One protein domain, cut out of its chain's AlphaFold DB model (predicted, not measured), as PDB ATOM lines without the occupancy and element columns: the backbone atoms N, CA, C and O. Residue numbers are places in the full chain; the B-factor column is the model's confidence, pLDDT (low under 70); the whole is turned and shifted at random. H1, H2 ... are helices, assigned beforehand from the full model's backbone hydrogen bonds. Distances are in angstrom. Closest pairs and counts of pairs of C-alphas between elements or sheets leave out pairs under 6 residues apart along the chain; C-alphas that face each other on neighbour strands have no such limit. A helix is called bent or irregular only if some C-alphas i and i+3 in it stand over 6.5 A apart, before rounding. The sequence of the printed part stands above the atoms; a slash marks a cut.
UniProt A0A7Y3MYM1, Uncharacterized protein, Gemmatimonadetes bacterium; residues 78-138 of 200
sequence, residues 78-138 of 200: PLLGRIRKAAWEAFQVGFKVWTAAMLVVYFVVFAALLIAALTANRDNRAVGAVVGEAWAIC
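AT A GLANCE: This is residues 78 to 138 of the 200 residues of an uncharacterized protein of Gemmatimonadetes bacterium (UniProt A0A7Y3MYM1). A very long, straight helix, H1, is joined at its far end to a much shorter helix, H2, which folds back at an angle, so that the two make a lopsided, open V with one long arm and one short arm. H1 makes the longest axis, and the tight link of residues 121 to 124 makes the corner. The printed part has 61 residues with two named helices, H1 then H2, and no named strand; its class is all helix. The whole is extended, with a radius of gyration of the C-alphas of 19.9 A, and the C-alphas span 66 by 26 by 6 A.

IN THESE COORDINATES: H1 holds residues 78 to 120, 62.7 A from its first C-alpha at (72.040, 6.341, 35.843) to its last at (14.396, -11.368, 52.973). H2 holds residues 125 to 138, 21.1 A from first to last C-alpha, and ends with C-alpha 138 at (38.527, 1.590, 65.614). Neither helix is bent.

HOW THE PARTS SIT: H1 and H2 are near each other: no pair of their C-alphas is within 8 A, but only just, since the closest are 8.0 A apart, and 6 pairs are within 10 A. Residues 78 to 109 of H1 stand free, and so do residues 128 to 138 of H2. Residues 118 to 123, of which 118 to 120 belong to H1, stand free too. Of the O i to N i+4 pairs, 38 of 39 in H1 and 8 of 10 in H2 are within hydrogen-bond range.

THE WHOLE: The two C-alphas farthest apart are those of Pro 78 and Arg 122, at 65.7 A. The C-alphas of Pro 78 and Cys 138, the first and last printed, are 45.1 A apart. The printed part has no cut, and no link is long. The mean pLDDT of the printed part is 77.3; residues 78 to 82 and 120 to 138 are under 70, and H2 has a mean of 57.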
ATOM      1  N   PRO A  78      73.028   6.466  36.919       57.03
ATOM      2  CA  PRO A  78      72.040   6.341  35.843       57.03
ATOM      3  C   PRO A  78      71.240   5.031  35.939       57.03
ATOM      4  O   PRO A  78      70.062   5.012  35.594       57.03
ATOM      5  N   LEU A  79      71.842   3.959  36.468       58.47
ATOM      6  CA  LEU A  79      71.159   2.690  36.741       58.47
ATOM      7  C   LEU A  79      70.259   2.790  37.975       58.47
ATOM      8  O   LEU A  79      69.072   2.485  37.899       58.47
ATOM      9  N   LEU A  80      70.792   3.287  39.094       64.44
ATOM     10  CA  LEU A  80      70.056   3.359  40.357       64.44
ATOM     11  C   LEU A  80      68.843   4.300  40.281       64.44
ATOM     12  O   LEU A  80      67.782   3.972  40.805       64.44
ATOM     13  N   GLY A  81      68.964   5.437  39.587       66.69
ATOM     14  CA  GLY A  81      67.853   6.371  39.385       66.69
ATOM     15  C   GLY A  81      66.739   5.803  38.501       66.69
ATOM     16  O   GLY A  81      65.562   6.052  38.762       66.69
ATOM     17  N   ARG A  82      67.090   4.994  37.492       67.31
ATOM     18  CA  ARG A  82      66.121   4.348  36.593       67.31
ATOM     19  C   ARG A  82      65.424   3.171  37.269       67.31
ATOM     20  O   ARG A  82      64.210   3.069  37.164       67.31
ATOM     21  N   ILE A  83      66.163   2.363  38.034       75.50
ATOM     22  CA  ILE A  83      65.609   1.268  38.846       75.50
ATOM     23  C   ILE A  83      64.686   1.827  39.930       75.50
ATOM     24  O   ILE A  83      63.591   1.313  40.112       75.50
ATOM     25  N   ARG A  84      65.072   2.912  40.617       76.69
ATOM     26  CA  ARG A  84      64.244   3.508  41.678       76.69
ATOM     27  C   ARG A  84      62.978   4.168  41.133       76.69
ATOM     28  O   ARG A  84      61.941   4.054  41.773       76.69
ATOM     29  N   LYS A  85      63.037   4.807  39.956       74.94
ATOM     30  CA  LYS A  85      61.841   5.319  39.259       74.94
ATOM     31  C   LYS A  85      60.937   4.193  38.756       74.94
ATOM     32  O   LYS A  85      59.743   4.234  39.024       74.94
ATOM     33  N   ALA A  86      61.502   3.170  38.117       78.69
ATOM     34  CA  ALA A  86      60.742   2.009  37.651       78.69
ATOM     35  C   ALA A  86      60.091   1.246  38.816       78.69
ATOM     36  O   ALA A  86      58.933   0.853  38.726       78.69
ATOM     37  N   ALA A  87      60.802   1.098  39.936       86.50
ATOM     38  CA  ALA A  87      60.256   0.516  41.157       86.50
ATOM     39  C   ALA A  87      59.098   1.354  41.715       86.50
ATOM     40  O   ALA A  87      58.102   0.787  42.148       86.50
ATOM     41  N   TRP A  88      59.190   2.687  41.672       83.88
ATOM     42  CA  TRP A  88      58.124   3.573  42.154       83.88
ATOM     43  C   TRP A  88      56.854   3.487  41.301       83.88
ATOM     44  O   TRP A  88      55.750   3.419  41.843       83.88
ATOM     45  N   GLU A  89      57.007   3.448  39.977       81.81
ATOM     46  CA  GLU A  89      55.888   3.314  39.039       81.81
ATOM     47  C   GLU A  89      55.238   1.929  39.138       81.81
ATOM     48  O   GLU A  89      54.018   1.827  39.273       81.81
ATOM     49  N   ALA A  90      56.042   0.862  39.175       82.81
ATOM     50  CA  ALA A  90      55.540  -0.499  39.348       82.81
ATOM     51  C   ALA A  90      54.805  -0.672  40.687       82.81
ATOM     52  O   ALA A  90      53.740  -1.289  40.736       82.81
ATOM     53  N   PHE A  91      55.334  -0.085  41.765       89.94
ATOM     54  CA  PHE A  91      54.713  -0.155  43.084       89.94
ATOM     55  C   PHE A  91      53.360   0.566  43.126       89.94
ATOM     56  O   PHE A  91      52.390   0.022  43.653       89.94
ATOM     57  N   GLN A  92      53.249   1.754  42.524       84.81
ATOM     58  CA  GLN A  92      51.984   2.498  42.475       84.81
ATOM     59  C   GLN A  92      50.920   1.810  41.614       84.81
ATOM     60  O   GLN A  92      49.745   1.803  41.987       84.81
ATOM     61  N   VAL A  93      51.312   1.191  40.496       87.75
ATOM     62  CA  VAL A  93      50.380   0.432  39.649       87.75
ATOM     63  C   VAL A  93      49.903  -0.830  40.367       87.75
ATOM     64  O   VAL A  93      48.696  -1.069  40.433       87.75
ATOM     65  N   GLY A  94      50.820  -1.597  40.964       90.75
ATOM     66  CA  GLY A  94      50.476  -2.800  41.723       90.75
ATOM     67  C   GLY A  94      49.542  -2.501  42.895       90.75
ATOM     68  O   GLY A  94      48.521  -3.171  43.061       90.75
ATOM     69  N   PHE A  95      49.828  -1.438  43.654       93.50
ATOM     70  CA  PHE A  95      48.978  -1.016  44.766       93.50
ATOM     71  C   PHE A  95      47.586  -0.582  44.291       93.50
ATOM     72  O   PHE A  95      46.586  -1.019  44.851       93.50
ATOM     73  N   LYS A  96      47.489   0.199  43.205       91.38
ATOM     74  CA  LYS A  96      46.197   0.629  42.646       91.38
ATOM     75  C   LYS A  96      45.333  -0.556  42.208       91.38
ATOM     76  O   LYS A  96      44.127  -0.528  42.442       91.38
ATOM     77  N   VAL A  97      45.931  -1.587  41.609       95.31
ATOM     78  CA  VAL A  97      45.207  -2.803  41.206       95.31
ATOM     79  C   VAL A  97      44.748  -3.599  42.426       95.31
ATOM     80  O   VAL A  97      43.575  -3.956  42.493       95.31
ATOM     81  N   TRP A  98      45.618  -3.831  43.413       95.38
ATOM     82  CA  TRP A  98      45.252  -4.562  44.634       95.38
ATOM     83  C   TRP A  98      44.166  -3.835  45.436       95.38
ATOM     84  O   TRP A  98      43.165  -4.438  45.827       95.38
ATOM     85  N   THR A  99      44.329  -2.529  45.662       91.88
ATOM     86  CA  THR A  99      43.340  -1.705  46.370       91.88
ATOM     87  C   THR A  99      42.007  -1.685  45.629       91.88
ATOM     88  O   THR A  99      40.964  -1.834  46.262       91.88
ATOM     89  N   ALA A 100      42.017  -1.556  44.296       95.50
ATOM     90  CA  ALA A 100      40.794  -1.622  43.501       95.50
ATOM     91  C   ALA A 100      40.139  -3.010  43.560       95.50
ATOM     92  O   ALA A 100      38.924  -3.094  43.708       95.50
ATOM     93  N   ALA A 101      40.916  -4.094  43.502       95.88
ATOM     94  CA  ALA A 101      40.392  -5.455  43.600       95.88
ATOM     95  C   ALA A 101      39.678  -5.691  44.941       95.88
ATOM     96  O   ALA A 101      38.531  -6.138  44.960       95.88
ATOM     97  N   MET A 102      40.314  -5.309  46.054       95.00
ATOM     98  CA  MET A 102      39.722  -5.398  47.393       95.00
ATOM     99  C   MET A 102      38.423  -4.576  47.497       95.00
ATOM    100  O   MET A 102      37.442  -5.028  48.086       95.00
ATOM    101  N   LEU A 103      38.393  -3.391  46.877       94.56
ATOM    102  CA  LEU A 103      37.220  -2.515  46.849       94.56
ATOM    103  C   LEU A 103      36.049  -3.134  46.070       94.56
ATOM    104  O   LEU A 103      34.909  -3.081  46.531       94.56
ATOM    105  N   VAL A 104      36.316  -3.732  44.906       97.25
ATOM    106  CA  VAL A 104      35.282  -4.387  44.088       97.25
ATOM    107  C   VAL A 104      34.680  -5.570  44.840       97.25
ATOM    108  O   VAL A 104      33.458  -5.701  44.877       97.25
ATOM    109  N   VAL A 105      35.506  -6.390  45.495       96.69
ATOM    110  CA  VAL A 105      35.024  -7.503  46.329       96.69
ATOM    111  C   VAL A 105      34.106  -6.990  47.440       96.69
ATOM    112  O   VAL A 105      33.003  -7.508  47.604       96.69
ATOM    113  N   TYR A 106      34.508  -5.934  48.154       93.19
ATOM    114  CA  TYR A 106      33.674  -5.317  49.186       93.19
ATOM    115  C   TYR A 106      32.329  -4.821  48.631       93.19
ATOM    116  O   TYR A 106      31.280  -5.088  49.221       93.19
ATOM    117  N   PHE A 107      32.340  -4.160  47.469       96.94
ATOM    118  CA  PHE A 107      31.123  -3.681  46.815       96.94
ATOM    119  C   PHE A 107      30.177  -4.827  46.437       96.94
ATOM    120  O   PHE A 107      28.976  -4.725  46.677       96.94
ATOM    121  N   VAL A 108      30.702  -5.930  45.894       96.69
ATOM    122  CA  VAL A 108      29.894  -7.108  45.534       96.69
ATOM    123  C   VAL A 108      29.273  -7.746  46.774       96.69
ATOM    124  O   VAL A 108      28.085  -8.060  46.756       96.69
ATOM    125  N   VAL A 109      30.033  -7.891  47.863       94.38
ATOM    126  CA  VAL A 109      29.508  -8.419  49.133       94.38
ATOM    127  C   VAL A 109      28.405  -7.512  49.677       94.38
ATOM    128  O   VAL A 109      27.335  -7.997  50.035       94.38
ATOM    129  N   PHE A 110      28.621  -6.196  49.690       90.50
ATOM    130  CA  PHE A 110      27.623  -5.237  50.162       90.50
ATOM    131  C   PHE A 110      26.354  -5.250  49.297       90.50
ATOM    132  O   PHE A 110      25.244  -5.280  49.825       90.50
ATOM    133  N   ALA A 111      26.505  -5.291  47.971       93.06
ATOM    134  CA  ALA A 111      25.389  -5.384  47.038       93.06
ATOM    135  C   ALA A 111      24.613  -6.699  47.208       93.06
ATOM    136  O   ALA A 111      23.383  -6.681  47.247       93.06
ATOM    137  N   ALA A 112      25.311  -7.825  47.370       91.75
ATOM    138  CA  ALA A 112      24.688  -9.122  47.620       91.75
ATOM    139  C   ALA A 112      23.903  -9.126  48.939       91.75
ATOM    140  O   ALA A 112      22.767  -9.597  48.966       91.75
ATOM    141  N   LEU A 113      24.460  -8.547  50.010       86.94
ATOM    142  CA  LEU A 113      23.763  -8.385  51.289       86.94
ATOM    143  C   LEU A 113      22.531  -7.485  51.165       86.94
ATOM    144  O   LEU A 113      21.499  -7.788  51.758       86.94
ATOM    145  N   LEU A 114      22.612  -6.405  50.386       87.38
ATOM    146  CA  LEU A 114      21.489  -5.496  50.169       87.38
ATOM    147  C   LEU A 114      20.356  -6.177  49.391       87.38
ATOM    148  O   LEU A 114      19.196  -6.089  49.790       87.38
ATOM    149  N   ILE A 115      20.686  -6.909  48.324       88.25
ATOM    150  CA  ILE A 115      19.709  -7.697  47.560       88.25
ATOM    151  C   ILE A 115      19.098  -8.780  48.456       88.25
ATOM    152  O   ILE A 115      17.875  -8.910  48.499       88.25
ATOM    153  N   ALA A 116      19.921  -9.494  49.230       85.00
ATOM    154  CA  ALA A 116      19.452 -10.482  50.194       85.00
ATOM    155  C   ALA A 116      18.488  -9.855  51.216       85.00
ATOM    156  O   ALA A 116      17.402 -10.391  51.417       85.00
ATOM    157  N   ALA A 117      18.814  -8.693  51.790       79.62
ATOM    158  CA  ALA A 117      17.959  -7.982  52.744       79.62
ATOM    159  C   ALA A 117      16.611  -7.558  52.135       79.62
ATOM    160  O   ALA A 117      15.569  -7.726  52.771       79.62
ATOM    161  N   LEU A 118      16.613  -7.076  50.888       81.19
ATOM    162  CA  LEU A 118      15.387  -6.719  50.165       81.19
ATOM    163  C   LEU A 118      14.512  -7.946  49.890       81.19
ATOM    164  O   LEU A 118      13.298  -7.887  50.081       81.19
ATOM    165  N   THR A 119      15.117  -9.066  49.491       80.25
ATOM    166  CA  THR A 119      14.382 -10.324  49.282       80.25
ATOM    167  C   THR A 119      13.924 -10.968  50.590       80.25
ATOM    168  O   THR A 119      12.911 -11.663  50.607       80.25
ATOM    169  N   ALA A 120      14.642 -10.725  51.690       68.19
ATOM    170  CA  ALA A 120      14.396 -11.368  52.973       68.19
ATOM    171  C   ALA A 120      13.424 -10.601  53.877       68.19
ATOM    172  O   ALA A 120      12.911 -11.224  54.795       68.19
ATOM    173  N   ASN A 121      13.191  -9.297  53.665       65.81
ATOM    174  CA  ASN A 121      12.245  -8.394  54.356       65.81
ATOM    175  C   ASN A 121      11.819  -8.727  55.815       65.81
ATOM    176  O   ASN A 121      10.709  -8.374  56.213       65.81
ATOM    177  N   ARG A 122      12.646  -9.382  56.648       61.16
ATOM    178  CA  ARG A 122      12.313  -9.658  58.058       61.16
ATOM    179  C   ARG A 122      13.452  -9.570  59.066       61.16
ATOM    180  O   ARG A 122      13.158  -9.127  60.165       61.16
ATOM    181  N   ASP A 123      14.725  -9.810  58.744       64.50
ATOM    182  CA  ASP A 123      15.762  -9.807  59.796       64.50
ATOM    183  C   ASP A 123      17.016  -8.993  59.438       64.50
ATOM    184  O   ASP A 123      18.093  -9.511  59.164       64.50
ATOM    185  N   ASN A 124      16.890  -7.666  59.541       60.88
ATOM    186  CA  ASN A 124      17.986  -6.689  59.411       60.88
ATOM    187  C   ASN A 124      19.016  -6.723  60.573       60.88
ATOM    188  O   ASN A 124      19.805  -5.792  60.728       60.88
ATOM    189  N   ARG A 125      19.027  -7.762  61.425       59.75
ATOM    190  CA  ARG A 125      19.887  -7.825  62.629       59.75
ATOM    191  C   ARG A 125      21.317  -8.309  62.362       59.75
ATOM    192  O   ARG A 125      22.212  -7.948  63.117       59.75
ATOM    193  N   ALA A 126      21.555  -9.065  61.288       58.19
ATOM    194  CA  ALA A 126      22.881  -9.627  60.996       58.19
ATOM    195  C   ALA A 126      23.893  -8.574  60.502       58.19
ATOM    196  O   ALA A 126      25.061  -8.613  60.874       58.19
ATOM    197  N   VAL A 127      23.446  -7.594  59.708       58.03
ATOM    198  CA  VAL A 127      24.327  -6.572  59.111       58.03
ATOM    199  C   VAL A 127      24.753  -5.516  60.142       58.03
ATOM    200  O   VAL A 127      25.874  -5.018  60.094       58.03
ATOM    201  N   GLY A 128      23.896  -5.209  61.123       55.75
ATOM    202  CA  GLY A 128      24.222  -4.266  62.199       55.75
ATOM    203  C   GLY A 128      25.303  -4.772  63.161       55.75
ATOM    204  O   GLY A 128      26.078  -3.966  63.668       55.75
ATOM    205  N   ALA A 129      25.399  -6.091  63.375       58.81
ATOM    206  CA  ALA A 129      26.387  -6.685  64.279       58.81
ATOM    207  C   ALA A 129      27.824  -6.560  63.736       58.81
ATOM    208  O   ALA A 129      28.701  -6.062  64.433       58.81
ATOM    209  N   VAL A 130      28.048  -6.892  62.458       58.00
ATOM    210  CA  VAL A 130      29.380  -6.801  61.824       58.00
ATOM    211  C   VAL A 130      29.873  -5.362  61.638       58.00
ATOM    212  O   VAL A 130      31.069  -5.100  61.755       58.00
ATOM    213  N   VAL A 131      28.971  -4.405  61.387       61.41
ATOM    214  CA  VAL A 131      29.338  -2.980  61.277       61.41
ATOM    215  C   VAL A 131      29.535  -2.349  62.665       61.41
ATOM    216  O   VAL A 131      30.408  -1.496  62.832       61.41
ATOM    217  N   GLY A 132      28.779  -2.801  63.673       55.41
ATOM    218  CA  GLY A 132      28.912  -2.362  65.066       55.41
ATOM    219  C   GLY A 132      30.229  -2.791  65.718       55.41
ATOM    220  O   GLY A 132      30.879  -1.969  66.366       55.41
ATOM    221  N   GLU A 133      30.675  -4.033  65.499       55.75
ATOM    222  CA  GLU A 133      31.961  -4.516  66.030       55.75
ATOM    223  C   GLU A 133      33.163  -3.824  65.369       55.75
ATOM    224  O   GLU A 133      34.119  -3.455  66.053       55.75
ATOM    225  N   ALA A 134      33.097  -3.535  64.065       56.75
ATOM    226  CA  ALA A 134      34.161  -2.811  63.366       56.75
ATOM    227  C   ALA A 134      34.330  -1.355  63.858       56.75
ATOM    228  O   ALA A 134      35.453  -0.852  63.936       56.75
ATOM    229  N   TRP A 135      33.238  -0.675  64.233       55.06
ATOM    230  CA  TRP A 135      33.299   0.684  64.788       55.06
ATOM    231  C   TRP A 135      33.873   0.705  66.216       55.06
ATOM    232  O   TRP A 135      34.643   1.606  66.558       55.06
ATOM    233  N   ALA A 136      33.594  -0.330  67.018       56.44
ATOM    234  CA  ALA A 136      34.178  -0.493  68.349       56.44
ATOM    235  C   ALA A 136      35.702  -0.723  68.291       56.44
ATOM    236  O   ALA A 136      36.440  -0.086  69.046       56.44
ATOM    237  N   ILE A 137      36.183  -1.534  67.339       57.00
ATOM    238  CA  ILE A 137      37.617  -1.835  67.151       57.00
ATOM    239  C   ILE A 137      38.423  -0.578  66.771       57.00
ATOM    240  O   ILE A 137      39.537  -0.390  67.259       57.00
ATOM    241  N   CYS A 138      37.859   0.330  65.968       52.72
ATOM    242  CA  CYS A 138      38.527   1.590  65.614       52.72
ATOM    243  C   CYS A 138      38.468   2.664  66.717       52.72
ATOM    244  O   CYS A 138      39.346   3.526  66.754       52.72
TER     245      CYS A 138